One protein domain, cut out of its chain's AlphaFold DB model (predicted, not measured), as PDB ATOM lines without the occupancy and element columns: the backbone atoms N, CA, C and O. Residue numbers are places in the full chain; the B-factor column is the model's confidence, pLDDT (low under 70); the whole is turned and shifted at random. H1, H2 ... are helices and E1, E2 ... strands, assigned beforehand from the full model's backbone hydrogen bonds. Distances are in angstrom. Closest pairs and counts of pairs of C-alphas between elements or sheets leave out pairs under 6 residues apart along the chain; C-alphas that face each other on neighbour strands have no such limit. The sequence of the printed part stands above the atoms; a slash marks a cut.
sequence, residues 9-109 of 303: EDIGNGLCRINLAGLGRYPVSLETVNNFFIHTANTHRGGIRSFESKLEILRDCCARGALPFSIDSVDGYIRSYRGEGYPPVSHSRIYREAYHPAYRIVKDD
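This is residues 9 to 109 of the 303 residues of an uncharacterized protein of Clostridiaceae bacterium (UniProt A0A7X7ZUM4). Two small lobes stand well apart in an open frame: in one, H1 packs on the two-stranded antiparallel sheet E1 E2, mainly on E2; the other is the helical hairpin H2 H3. Residues 90 to 98, of which 93 to 98 belong to H4, stick out. The printed part has 101 residues, ordered E1, H1, H2, H3, H4, E2; it is mostly helix and loose, radius of gyration of the C-alphas 16.5 A, spanning 49 by 29 by 24 A.

Look first at E1, residues 15 to 19, and E2, residues 103 to 107, antiparallel at 147 degrees: N 16 and O 106 are within hydrogen-bond range, 2.8 A. H1, residues 30 to 43, comes closest to E2 at the C-alphas of Phe 37 and Val 106, 5.4 A. H2, residues 48 to 63, touches H3, residues 71 to 83, closest at the C-alphas of Ala 63 and Ile 71, 6.0 A; this hairpin has a shallow tilt of 16 degrees, opposite ways. H1 is apart from both. H4, residues 93 to 98, touches no helix. Every O i to N i+4 pair in H1, H2, H3 and H4 is within hydrogen-bond range.

Find C-alpha 15 at (134.306, 154.890, 169.929), where E1 begins, and C-alpha 107 at (132.485, 158.165, 167.587), where E2 ends. First to last C-alpha, H1 measures 19.9 A, H2 22.7 A and H3 18.3 A.

The C-alphas farthest apart, those of Pro 27 and Asp 72, are 48.7 A apart. The printed part has no cut, no link is long, and no printed residue is under 70 in pLDDT.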
ATOM      1  N   GLU A   9     134.164 158.274 178.019       94.75
ATOM      2  CA  GLU A   9     135.029 157.125 178.301       94.75
ATOM      3  C   GLU A   9     135.420 156.481 176.966       94.75
ATOM      4  O   GLU A   9     134.544 156.009 176.239       94.75
ATOM      5  N   ASP A  10     136.711 156.471 176.625       95.31
ATOM      6  CA  ASP A  10     137.213 155.748 175.452       95.31
ATOM      7  C   ASP A  10     137.012 154.237 175.641       95.31
ATOM      8  O   ASP A  10     137.408 153.660 176.656       95.31
ATOM      9  N   ILE A  11     136.369 153.599 174.662       93.25
ATOM     10  CA  ILE A  11     136.122 152.152 174.636       93.25
ATOM     11  C   ILE A  11     136.814 151.462 173.447       93.25
ATOM     12  O   ILE A  11     136.569 150.282 173.173       93.25
ATOM     13  N   GLY A  12     137.695 152.188 172.754       90.81
ATOM     14  CA  GLY A  12     138.513 151.738 171.639       90.81
ATOM     15  C   GLY A  12     137.757 151.605 170.316       90.81
ATOM     16  O   GLY A  12     136.529 151.571 170.251       90.81
ATOM     17  N   ASN A  13     138.514 151.414 169.230       89.69
ATOM     18  CA  ASN A  13     138.004 151.341 167.847       89.69
ATOM     19  C   ASN A  13     137.327 152.640 167.370       89.69
ATOM     20  O   ASN A  13     136.363 152.582 166.606       89.69
ATOM     21  N   GLY A  14     137.816 153.793 167.834       93.38
ATOM     22  CA  GLY A  14     137.258 155.101 167.483       93.38
ATOM     23  C   GLY A  14     135.864 155.332 168.064       93.38
ATOM     24  O   GLY A  14     135.011 155.942 167.419       93.38
ATOM     25  N   LEU A  15     135.587 154.770 169.244       96.19
ATOM     26  CA  LEU A  15     134.306 154.890 169.929       96.19
ATOM     27  C   LEU A  15     134.515 155.313 171.381       96.19
ATOM     28  O   LEU A  15     135.394 154.806 172.076       96.19
ATOM     29  N   CYS A  16     133.616 156.161 171.862       96.50
ATOM     30  CA  CYS A  16     133.527 156.574 173.250       96.50
ATOM     31  C   CYS A  16     132.118 156.318 173.793       96.50
ATOM     32  O   CYS A  16     131.123 156.355 173.063       96.50
ATOM     33  N   ARG A  17     132.006 156.113 175.103       94.75
ATOM     34  CA  ARG A  17     130.738 156.260 175.818       94.75
ATOM     35  C   ARG A  17     130.574 157.705 176.250       94.75
ATOM     36  O   ARG A  17     131.471 158.237 176.887       94.75
ATOM     37  N   ILE A  18     129.418 158.296 175.972       95.00
ATOM     38  CA  ILE A  18     129.000 159.579 176.535       95.00
ATOM     39  C   ILE A  18     128.034 159.345 177.698       95.00
ATOM     40  O   ILE A  18     126.988 158.710 177.533       95.00
ATOM     41  N   ASN A  19     128.385 159.824 178.889       92.38
ATOM     42  CA  ASN A  19     127.576 159.688 180.093       92.38
ATOM     43  C   ASN A  19     126.454 160.736 180.114       92.38
ATOM     44  O   ASN A  19     126.706 161.927 180.297       92.38
ATOM     45  N   LEU A  20     125.198 160.291 179.985       90.56
ATOM     46  CA  LEU A  20     124.058 161.206 179.907       90.56
ATOM     47  C   LEU A  20     123.785 161.956 181.222       90.56
ATOM     48  O   LEU A  20     123.219 163.044 181.189       90.56
ATOM     49  N   ALA A  21     124.207 161.425 182.375       88.44
ATOM     50  CA  ALA A  21     124.042 162.102 183.664       88.44
ATOM     51  C   ALA A  21     124.923 163.356 183.765       88.44
ATOM     52  O   ALA A  21     124.564 164.323 184.437       88.44
ATOM     53  N   GLY A  22     126.085 163.334 183.104       87.88
ATOM     54  CA  GLY A  22     127.034 164.446 183.082       87.88
ATOM     55  C   GLY A  22     126.652 165.574 182.122       87.88
ATOM     56  O   GLY A  22     127.135 166.691 182.298       87.88
ATOM     57  N   LEU A  23     125.778 165.309 181.144       90.44
ATOM     58  CA  LEU A  23     125.469 166.243 180.055       90.44
ATOM     59  C   LEU A  23     124.840 167.554 180.514       90.44
ATOM     60  O   LEU A  23     125.160 168.591 179.951       90.44
ATOM     61  N   GLY A  24     124.012 167.535 181.564       87.31
ATOM     62  CA  GLY A  24     123.330 168.740 182.059       87.31
ATOM     63  C   GLY A  24     124.262 169.845 182.577       87.31
ATOM     64  O   GLY A  24     123.790 170.911 182.953       87.31
ATOM     65  N   ARG A  25     125.577 169.597 182.628       91.81
ATOM     66  CA  ARG A  25     126.610 170.580 182.993       91.81
ATOM     67  C   ARG A  25     127.170 171.344 181.792       91.81
ATOM     68  O   ARG A  25     127.961 172.260 181.994       91.81
ATOM     69  N   TYR A  26     126.809 170.946 180.576       95.88
ATOM     70  CA  TYR A  26     127.345 171.487 179.334       95.88
ATOM     71  C   TYR A  26     126.216 172.115 178.513       95.88
ATOM     72  O   TYR A  26     125.103 171.584 178.517       95.88
ATOM     73  N   PRO A  27     126.478 173.222 177.799       96.12
ATOM     74  CA  PRO A  27     125.475 173.889 176.977       96.12
ATOM     75  C   PRO A  27     125.320 173.163 175.632       96.12
ATOM     76  O   PRO A  27     125.572 173.730 174.580       96.12
ATOM     77  N   VAL A  28     124.943 171.885 175.670       97.00
ATOM     78  CA  VAL A  28     124.646 171.075 174.484       97.00
ATOM     79  C   VAL A  28     123.207 170.582 174.557       97.00
ATOM     80  O   VAL A  28     122.730 170.126 175.601       97.00
ATOM     81  N   SER A  29     122.494 170.680 173.447       96.31
ATOM     82  CA  SER A  29     121.130 170.202 173.316       96.31
ATOM     83  C   SER A  29     121.094 168.672 173.257       96.31
ATOM     84  O   SER A  29     122.003 167.998 172.761       96.31
ATOM     85  N   LEU A  30     119.999 168.090 173.751       94.81
ATOM     86  CA  LEU A  30     119.780 166.646 173.639       94.81
ATOM     87  C   LEU A  30     119.578 166.203 172.183       94.81
ATOM     88  O   LEU A  30     119.855 165.050 171.866       94.81
ATOM     89  N   GLU A  31     119.124 167.106 171.312       96.88
ATOM     90  CA  GLU A  31     118.993 166.862 169.875       96.88
ATOM     91  C   GLU A  31     120.365 166.659 169.224       96.88
ATOM     92  O   GLU A  31     120.595 165.620 168.605       96.88
ATOM     93  N   THR A  32     121.312 167.566 169.475       98.00
ATOM     94  CA  THR A  32     122.709 167.451 169.030       98.00
ATOM     95  C   THR A  32     123.338 166.136 169.498       98.00
ATOM     96  O   THR A  32     123.873 165.368 168.695       98.00
ATOM     97  N   VAL A  33     123.199 165.798 170.786       97.19
ATOM     98  CA  VAL A  33     123.726 164.533 171.333       97.19
ATOM     99  C   VAL A  33     123.058 163.307 170.701       97.19
ATOM    100  O   VAL A  33     123.718 162.299 170.435       97.19
ATOM    101  N   ASN A  34     121.750 163.363 170.449       96.94
ATOM    102  CA  ASN A  34     121.044 162.292 169.755       96.94
ATOM    103  C   ASN A  34     121.559 162.125 168.315       96.94
ATOM    104  O   ASN A  34     121.766 160.992 167.874       96.94
ATOM    105  N   ASN A  35     121.861 163.221 167.617       97.94
ATOM    106  CA  ASN A  35     122.444 163.181 166.277       97.94
ATOM    107  C   ASN A  35     123.852 162.562 166.276       97.94
ATOM    108  O   ASN A  35     124.167 161.798 165.360       97.94
ATOM    109  N   PHE A  36     124.657 162.745 167.334       97.81
ATOM    110  CA  PHE A  36     125.930 162.015 167.484       97.81
ATOM    111  C   PHE A  36     125.715 160.500 167.497       97.81
ATOM    112  O   PHE A  36     126.429 159.743 166.826       97.81
ATOM    113  N   PHE A  37     124.721 160.046 168.266       95.75
ATOM    114  CA  PHE A  37     124.386 158.631 168.389       95.75
ATOM    115  C   PHE A  37     123.858 158.061 167.068       95.75
ATOM    116  O   PHE A  37     124.344 157.020 166.624       95.75
ATOM    117  N   ILE A  38     122.926 158.757 166.408       96.56
ATOM    118  CA  ILE A  38     122.375 158.348 165.107       96.56
ATOM    119  C   ILE A  38     123.486 158.262 164.058       96.56
ATOM    120  O   ILE A  38     123.616 157.236 163.386       96.56
ATOM    121  N   HIS A  39     124.327 159.294 163.942       96.88
ATOM    122  CA  HIS A  39     125.446 159.292 163.002       96.88
ATOM    123  C   HIS A  39     126.400 158.123 163.277       96.88
ATOM    124  O   HIS A  39     126.784 157.395 162.358       96.88
ATOM    125  N   THR A  40     126.754 157.895 164.544       96.75
ATOM    126  CA  THR A  40     127.639 156.791 164.945       96.75
ATOM    127  C   THR A  40     127.035 155.438 164.585       96.75
ATOM    128  O   THR A  40     127.698 154.626 163.942       96.75
ATOM    129  N   ALA A  41     125.769 155.204 164.932       94.69
ATOM    130  CA  ALA A  41     125.068 153.962 164.624       94.69
ATOM    131  C   ALA A  41     124.941 153.725 163.111       94.69
ATOM    132  O   ALA A  41     125.019 152.585 162.654       94.69
ATOM    133  N   ASN A  42     124.798 154.783 162.311       94.81
ATOM    134  CA  ASN A  42     124.663 154.676 160.860       94.81
ATOM    135  C   ASN A  42     125.990 154.482 160.125       94.81
ATOM    136  O   ASN A  42     125.982 153.903 159.040       94.81
ATOM    137  N   THR A  43     127.114 154.905 160.704       93.81
ATOM    138  CA  THR A  43     128.416 154.906 160.017       93.81
ATOM    139  C   THR A  43     129.424 153.915 160.586       93.81
ATOM    140  O   THR A  43     130.317 153.480 159.864       93.81
ATOM    141  N   HIS A  44     129.293 153.515 161.852       91.62
ATOM    142  CA  HIS A  44     130.141 152.485 162.435       91.62
ATOM    143  C   HIS A  44     129.562 151.098 162.129       91.62
ATOM    144  O   HIS A  44     128.378 150.821 162.346       91.62
ATOM    145  N   ARG A  45     130.399 150.210 161.594       88.19
ATOM    146  CA  ARG A  45     130.039 148.825 161.272       88.19
ATOM    147  C   ARG A  45     131.119 147.899 161.807       88.19
ATOM    148  O   ARG A  45     132.304 148.132 161.597       88.19
ATOM    149  N   GLY A  46     130.694 146.847 162.500       85.38
ATOM    150  CA  GLY A  46     131.572 145.753 162.902       85.38
ATOM    151  C   GLY A  46     131.681 144.687 161.812       85.38
ATOM    152  O   GLY A  46     130.868 144.636 160.891       85.38
ATOM    153  N   GLY A  47     132.670 143.806 161.946       89.88
ATOM    154  CA  GLY A  47     132.781 142.586 161.149       89.88
ATOM    155  C   GLY A  47     132.722 141.363 162.057       89.88
ATOM    156  O   GLY A  47     133.247 141.394 163.167       89.88
ATOM    157  N   ILE A  48     132.121 140.267 161.584       91.38
ATOM    158  CA  ILE A  48     132.034 139.021 162.368       91.38
ATOM    159  C   ILE A  48     133.431 138.537 162.766       91.38
ATOM    160  O   ILE A  48     133.658 138.238 163.930       91.38
ATOM    161  N   ARG A  49     134.399 138.566 161.841       92.31
ATOM    162  CA  ARG A  49     135.781 138.149 162.128       92.31
ATOM    163  C   ARG A  49     136.426 138.965 163.250       92.31
ATOM    164  O   ARG A  49     137.005 138.396 164.164       92.31
ATOM    165  N   SER A  50     136.310 140.296 163.207       90.81
ATOM    166  CA  SER A  50     136.883 141.146 164.260       90.81
ATOM    167  C   SER A  50     136.145 140.986 165.588       90.81
ATOM    168  O   SER A  50     136.756 141.099 166.650       90.81
ATOM    169  N   PHE A  51     134.847 140.683 165.545       91.50
ATOM    170  CA  PHE A  51     134.070 140.341 166.727       91.50
ATOM    171  C   PHE A  51     134.519 139.010 167.350       91.50
ATOM    172  O   PHE A  51     134.728 138.950 168.558       91.50
ATOM    173  N   GLU A  52     134.748 137.974 166.543       94.19
ATOM    174  CA  GLU A  52     135.278 136.684 167.000       94.19
ATOM    175  C   GLU A  52     136.657 136.828 167.654       94.19
ATOM    176  O   GLU A  52     136.851 136.314 168.753       94.19
ATOM    177  N   SER A  53     137.567 137.613 167.067       94.06
ATOM    178  CA  SER A  53     138.865 137.911 167.692       94.06
ATOM    179  C   SER A  53     138.720 138.599 169.057       94.06
ATOM    180  O   SER A  53     139.514 138.366 169.965       94.06
ATOM    181  N   LYS A  54     137.682 139.423 169.265       92.56
ATOM    182  CA  LYS A  54     137.399 140.011 170.588       92.56
ATOM    183  C   LYS A  54     136.857 138.988 171.590       92.56
ATOM    184  O   LYS A  54     137.118 139.127 172.785       92.56
ATOM    185  N   LEU A  55     136.133 137.962 171.139       94.94
ATOM    186  CA  LEU A  55     135.700 136.856 172.004       94.94
ATOM    187  C   LEU A  55     136.888 135.995 172.459       94.94
ATOM    188  O   LEU A  55     136.896 135.525 173.594       94.94
ATOM    189  N   GLU A  56     137.913 135.846 171.621       95.44
ATOM    190  CA  GLU A  56     139.177 135.207 172.015       95.44
ATOM    191  C   GLU A  56     139.894 136.024 173.101       95.44
ATOM    192  O   GLU A  56     140.289 135.469 174.123       95.44
ATOM    193  N   ILE A  57     139.943 137.355 172.966       95.31
ATOM    194  CA  ILE A  57     140.487 138.238 174.014       95.31
ATOM    195  C   ILE A  57     139.712 138.085 175.334       95.31
ATOM    196  O   ILE A  57     140.326 137.988 176.397       95.31
ATOM    197  N   LEU A  58     138.373 138.029 175.290       95.12
ATOM    198  CA  LEU A  58     137.535 137.779 176.474       95.12
ATOM    199  C   LEU A  58     137.933 136.468 177.169       95.12
ATOM    200  O   LEU A  58     138.105 136.439 178.393       95.12
ATOM    201  N   ARG A  59     138.096 135.395 176.390       96.75
ATOM    202  CA  ARG A  59     138.530 134.088 176.886       96.75
ATOM    203  C   ARG A  59     139.917 134.162 177.528       96.75
ATOM    204  O   ARG A  59     140.094 133.674 178.644       96.75
ATOM    205  N   ASP A  60     140.871 134.829 176.884       97.06
ATOM    206  CA  ASP A  60     142.238 135.002 177.390       97.06
ATOM    207  C   ASP A  60     142.299 135.834 178.676       97.06
ATOM    208  O   ASP A  60     143.149 135.597 179.539       97.06
ATOM    209  N   CYS A  61     141.417 136.824 178.829       97.06
ATOM    210  CA  CYS A  61     141.271 137.573 180.075       97.06
ATOM    211  C   CYS A  61     140.785 136.672 181.221       97.06
ATOM    212  O   CYS A  61     141.295 136.783 182.336       97.06
ATOM    213  N   CYS A  62     139.853 135.757 180.953       96.88
ATOM    214  CA  CYS A  62     139.375 134.788 181.943       96.88
ATOM    215  C   CYS A  62     140.466 133.767 182.300       96.88
ATOM    216  O   CYS A  62     140.708 133.511 183.478       96.88
ATOM    217  N   ALA A  63     141.204 133.260 181.308       95.75
ATOM    218  CA  ALA A  63     142.311 132.326 181.528       95.75
ATOM    219  C   ALA A  63     143.438 132.917 182.396       95.75
ATOM    220  O   ALA A  63     144.064 132.204 183.176       95.75
ATOM    221  N   ARG A  64     143.670 134.231 182.292       96.50
ATOM    222  CA  ARG A  64     144.646 134.972 183.108       96.50
ATOM    223  C   ARG A  64     144.097 135.452 184.457       96.50
ATOM    224  O   ARG A  64     144.815 136.134 185.182       96.50
ATOM    225  N   GLY A  65     142.842 135.146 184.788       95.31
ATOM    226  CA  GLY A  65     142.200 135.581 186.032       95.31
ATOM    227  C   GLY A  65     141.879 137.080 186.100       95.31
ATOM    228  O   GLY A  65     141.564 137.585 187.173       95.31
ATOM    229  N   ALA A  66     141.939 137.804 184.974       96.44
ATOM    230  CA  ALA A  66     141.562 139.219 184.910       96.44
ATOM    231  C   ALA A  66     140.037 139.421 184.973       96.44
ATOM    232  O   ALA A  66     139.562 140.507 185.301       96.44
ATOM    233  N   LEU A  67     139.269 138.378 184.651       95.19
ATOM    234  CA  LEU A  67     137.814 138.338 184.756       95.19
ATOM    235  C   LEU A  67     137.388 137.135 185.611       95.19
ATOM    236  O   LEU A  67     138.066 136.110 185.595       95.19
ATOM    237  N   PRO A  68     136.259 137.227 186.337       95.50
ATOM    238  CA  PRO A  68     135.896 136.271 187.386       95.50
ATOM    239  C   PRO A  68     135.255 134.971 186.867       95.50
ATOM    240  O   PRO A  68     134.664 134.226 187.647       95.50
ATOM    241  N   PHE A  69     135.308 134.705 185.560       95.44
ATOM    242  CA  PHE A  69     134.623 133.572 184.937       95.44
ATOM    243  C   PHE A  69     135.598 132.424 184.654       95.44
ATOM    244  O   PHE A  69     136.727 132.654 184.229       95.44
ATOM    245  N   SER A  70     135.158 131.178 184.858       96.44
ATOM    246  CA  SER A  70     135.952 130.004 184.482       96.44
ATOM    247  C   SER A  70     136.021 129.844 182.962       96.44
ATOM    248  O   SER A  70     135.081 130.200 182.247       96.44
ATOM    249  N   ILE A  71     137.118 129.257 182.471       96.69
ATOM    250  CA  ILE A  71     137.321 128.997 181.037       96.69
ATOM    251  C   ILE A  71     136.173 128.148 180.469       96.69
ATOM    252  O   ILE A  71     135.602 128.518 179.449       96.69
ATOM    253  N   ASP A  72     135.771 127.081 181.166       96.38
ATOM    254  CA  ASP A  72     134.696 126.188 180.708       96.38
ATOM    255  C   ASP A  72     133.348 126.909 180.550       96.38
ATOM    256  O   ASP A  72     132.610 126.659 179.595       96.38
ATOM    257  N   SER A  73     133.032 127.836 181.465       96.31
ATOM    258  CA  SER A  73     131.798 128.629 181.412       96.31
ATOM    259  C   SER A  73     131.792 129.569 180.205       96.31
ATOM    260  O   SER A  73     130.808 129.644 179.464       96.31
ATOM    261  N   VAL A  74     132.916 130.247 179.962       96.31
ATOM    262  CA  VAL A  74     133.069 131.181 178.838       96.31
ATOM    263  C   VAL A  74     133.065 130.445 177.501       96.31
ATOM    264  O   VAL A  74     132.377 130.878 176.577       96.31
ATOM    265  N   ASP A  75     133.752 129.306 177.399       96.94
ATOM    266  CA  ASP A  75     133.775 128.484 176.184       96.94
ATOM    267  C   ASP A  75     132.384 127.917 175.861       96.94
ATOM    268  O   ASP A  75     131.968 127.903 174.695       96.94
ATOM    269  N   GLY A  76     131.628 127.503 176.884       97.50
ATOM    270  CA  GLY A  76     130.228 127.101 176.744       97.50
ATOM    271  C   GLY A  76     129.342 128.241 176.235       97.50
ATOM    272  O   GLY A  76     128.605 128.066 175.260       97.50
ATOM    273  N   TYR A  77     129.465 129.427 176.840       95.44
ATOM    274  CA  TYR A  77     128.724 130.620 176.432       95.44
ATOM    275  C   TYR A  77     129.033 131.028 174.985       95.44
ATOM    276  O   TYR A  77     128.113 131.177 174.184       95.44
ATOM    277  N   ILE A  78     130.315 131.156 174.618       96.06
ATOM    278  CA  ILE A  78     130.738 131.563 173.267       96.06
ATOM    279  C   ILE A  78     130.214 130.580 172.216       96.06
ATOM    280  O   ILE A  78     129.786 131.006 171.141       96.06
ATOM    281  N   ARG A  79     130.211 129.273 172.512       97.19
ATOM    282  CA  ARG A  79     129.686 128.250 171.598       97.19
ATOM    283  C   ARG A  79     128.181 128.396 171.371       97.19
ATOM    284  O   ARG A  79     127.762 128.364 170.217       97.19
ATOM    285  N   SER A  80     127.392 128.588 172.435       96.50
ATOM    286  CA  SER A  80     125.942 128.834 172.321       96.50
ATOM    287  C   SER A  80     125.670 130.116 171.539       96.50
ATOM    288  O   SER A  80     124.957 130.106 170.541       96.50
ATOM    289  N   TYR A  81     126.341 131.199 171.928       95.25
ATOM    290  CA  TYR A  81     126.171 132.521 171.341       95.25
ATOM    291  C   TYR A  81     126.520 132.557 169.843       95.25
ATOM    292  O   TYR A  81     125.824 133.188 169.047       95.25
ATOM    293  N   ARG A  82     127.562 131.818 169.436       95.44
ATOM    294  CA  ARG A  82     127.909 131.579 168.025       95.44
ATOM    295  C   ARG A  82     126.832 130.768 167.299       95.44
ATOM    296  O   ARG A  82     126.491 131.112 166.172       95.44
ATOM    297  N   GLY A  83     126.301 129.713 167.922       96.25
ATOM    298  CA  GLY A  83     125.231 128.884 167.353       96.25
ATOM    299  C   GLY A  83     123.924 129.648 167.112       96.25
ATOM    300  O   GLY A  83     123.204 129.345 166.166       96.25
ATOM    301  N   GLU A  84     123.661 130.678 167.915       95.88
ATOM    302  CA  GLU A  84     122.509 131.581 167.783       95.88
ATOM    303  C   GLU A  84     122.730 132.721 166.771       95.88
ATOM    304  O   GLU A  84     121.823 133.514 166.525       95.88
ATOM    305  N   GLY A  85     123.921 132.825 166.172       94.38
ATOM    306  CA  GLY A  85     124.239 133.876 165.203       94.38
ATOM    307  C   GLY A  85     124.548 135.238 165.830       94.38
ATOM    308  O   GLY A  85     124.323 136.261 165.189       94.38
ATOM    309  N   TYR A  86     125.083 135.259 167.056       93.44
ATOM    310  CA  TYR A  86     125.495 136.474 167.775       93.44
ATOM    311  C   TYR A  86     124.365 137.506 167.984       93.44
ATOM    312  O   TYR A  86     124.509 138.669 167.587       93.44
ATOM    313  N   PRO A  87     123.232 137.122 168.601       93.00
ATOM    314  CA  PRO A  87     122.128 138.047 168.844       93.00
ATOM    315  C   PRO A  87     122.547 139.205 169.775       93.00
ATOM    316  O   PRO A  87     123.360 139.002 170.670       93.00
ATOM    317  N   PRO A  88     121.983 140.420 169.649       87.56
ATOM    318  CA  PRO A  88     122.330 141.530 170.536       87.56
ATOM    319  C   PRO A  88     122.093 141.211 172.023       87.56
ATOM    320  O   PRO A  88     120.973 140.920 172.445       87.56
ATOM    321  N   VAL A  89     123.140 141.333 172.842       86.81
ATOM    322  CA  VAL A  89     123.044 141.193 174.302       86.81
ATOM    323  C   VAL A  89     122.479 142.458 174.945       86.81
ATOM    324  O   VAL A  89     122.901 143.575 174.656       86.81
ATOM    325  N   SER A  90     121.530 142.271 175.861       85.06
ATOM    326  CA  SER A  90     120.895 143.356 176.613       85.06
ATOM    327  C   SER A  90     121.461 143.478 178.024       85.06
ATOM    328  O   SER A  90     121.761 142.483 178.680       85.06
ATOM    329  N   HIS A  91     121.529 144.706 178.537       85.06
ATOM    330  CA  HIS A  91     121.906 144.949 179.929       85.06
ATOM    331  C   HIS A  91     120.923 144.298 180.910       85.06
ATOM    332  O   HIS A  91     119.705 144.386 180.718       85.06
ATOM    333  N   SER A  92     121.459 143.703 181.981       88.62
ATOM    334  CA  SER A  92     120.680 143.149 183.093       88.62
ATOM    335  C   SER A  92     119.952 144.247 183.879       88.62
ATOM    336  O   SER A  92     120.293 145.428 183.792       88.62
ATOM    337  N   ARG A  93     118.959 143.864 184.692       89.69
ATOM    338  CA  ARG A  93     118.240 144.806 185.569       89.69
ATOM    339  C   ARG A  93     119.185 145.526 186.538       89.69
ATOM    340  O   ARG A  93     119.148 146.748 186.605       89.69
ATOM    341  N   ILE A  94     120.072 144.771 187.193       90.31
ATOM    342  CA  ILE A  94     121.078 145.302 188.129       90.31
ATOM    343  C   ILE A  94     121.950 146.354 187.434       90.31
ATOM    344  O   ILE A  94     122.197 147.421 187.986       90.31
ATOM    345  N   TYR A  95     122.371 146.086 186.194       85.56
ATOM    346  CA  TYR A  95     123.152 147.042 185.418       85.56
ATOM    347  C   TYR A  95     122.363 148.320 185.112       85.56
ATOM    348  O   TYR A  95     122.862 149.422 185.307       85.56
ATOM    349  N   ARG A  96     121.113 148.200 184.652       86.56
ATOM    350  CA  ARG A  96     120.285 149.378 184.341       86.56
ATOM    351  C   ARG A  96     120.057 150.256 185.569       86.56
ATOM    352  O   ARG A  96     120.133 151.469 185.440       86.56
ATOM    353  N   GLU A  97     119.808 149.652 186.728       87.00
ATOM    354  CA  GLU A  97     119.619 150.367 187.996       87.00
ATOM    355  C   GLU A  97     120.908 151.080 188.442       87.00
ATOM    356  O   GLU A  97     120.857 152.239 188.846       87.00
ATOM    357  N   ALA A  98     122.067 150.427 188.315       85.00
ATOM    358  CA  ALA A  98     123.349 150.983 188.753       85.00
ATOM    359  C   ALA A  98     123.901 152.099 187.845       85.00
ATOM    360  O   ALA A  98     124.669 152.937 188.311       85.00
ATOM    361  N   TYR A  99     123.530 152.114 186.560       79.56
ATOM    362  CA  TYR A  99     124.101 153.015 185.549       79.56
ATOM    363  C   TYR A  99     123.072 153.990 184.951       79.56
ATOM    364  O   TYR A  99     123.267 154.471 183.838       79.56
ATOM    365  N   HIS A 100     121.966 154.282 185.644       80.44
ATOM    366  CA  HIS A 100     120.958 155.242 185.176       80.44
ATOM    367  C   HIS A 100     121.322 156.708 185.526       80.44
ATOM    368  O   HIS A 100     121.694 156.967 186.669       80.44
ATOM    369  N   PRO A 101     121.124 157.694 184.622       81.31
ATOM    370  CA  PRO A 101     120.783 157.529 183.210       81.31
ATOM    371  C   PRO A 101     121.948 156.912 182.423       81.31
ATOM    372  O   PRO A 101     123.111 157.254 182.627       81.31
ATOM    373  N   ALA A 102     121.600 155.986 181.525       84.31
ATOM    374  CA  ALA A 102     122.559 155.190 180.758       84.31
ATOM    375  C   ALA A 102     123.454 156.056 179.862       84.31
ATOM    376  O   ALA A 102     123.094 157.176 179.523       84.31
ATOM    377  N   TYR A 103     124.586 155.521 179.411       90.19
ATOM    378  CA  TYR A 103     125.406 156.172 178.389       90.19
ATOM    379  C   TYR A 103     124.851 155.956 176.969       90.19
ATOM    380  O   TYR A 103     123.941 155.150 176.727       90.19
ATOM    381  N   ARG A 104     125.437 156.661 176.000       92.81
ATOM    382  CA  ARG A 104     125.358 156.326 174.568       92.81
ATOM    383  C   ARG A 104     126.748 156.072 174.009       92.81
ATOM    384  O   ARG A 104     127.726 156.517 174.592       92.81
ATOM    385  N   ILE A 105     126.832 155.315 172.919       94.31
ATOM    386  CA  ILE A 105     128.092 155.073 172.212       94.31
ATOM    387  C   ILE A 105     128.152 156.028 171.027       94.31
ATOM    388  O   ILE A 105     127.242 156.034 170.200       94.31
ATOM    389  N   VAL A 106     129.210 156.823 170.960       97.19
ATOM    390  CA  VAL A 106     129.455 157.802 169.900       97.19
ATOM    391  C   VAL A 106     130.858 157.604 169.332       97.19
ATOM    392  O   VAL A 106     131.709 157.023 170.003       97.19
ATOM    393  N   LYS A 107     131.115 158.061 168.106       97.19
ATOM    394  CA  LYS A 107     132.485 158.165 167.587       97.19
ATOM    395  C   LYS A 107     133.335 159.082 168.465       97.19
ATOM    396  O   LYS A 107     132.829 160.060 169.018       97.19
ATOM    397  N   ASP A 108     134.618 158.773 168.557       96.31
ATOM    398  CA  ASP A 108     135.617 159.586 169.259       96.31
ATOM    399  C   ASP A 108     135.752 161.004 168.687       96.31
ATOM    400  O   ASP A 108     135.989 161.938 169.449       96.31
ATOM    401  N   ASP A 109     135.482 161.203 167.395       96.50
ATOM    402  CA  ASP A 109     135.384 162.534 166.781       96.50
ATOM    403  C   ASP A 109     134.424 163.464 167.550       96.50
ATOM    404  O   ASP A 109     134.737 164.632 167.786       96.50
TER     405      ASP A 109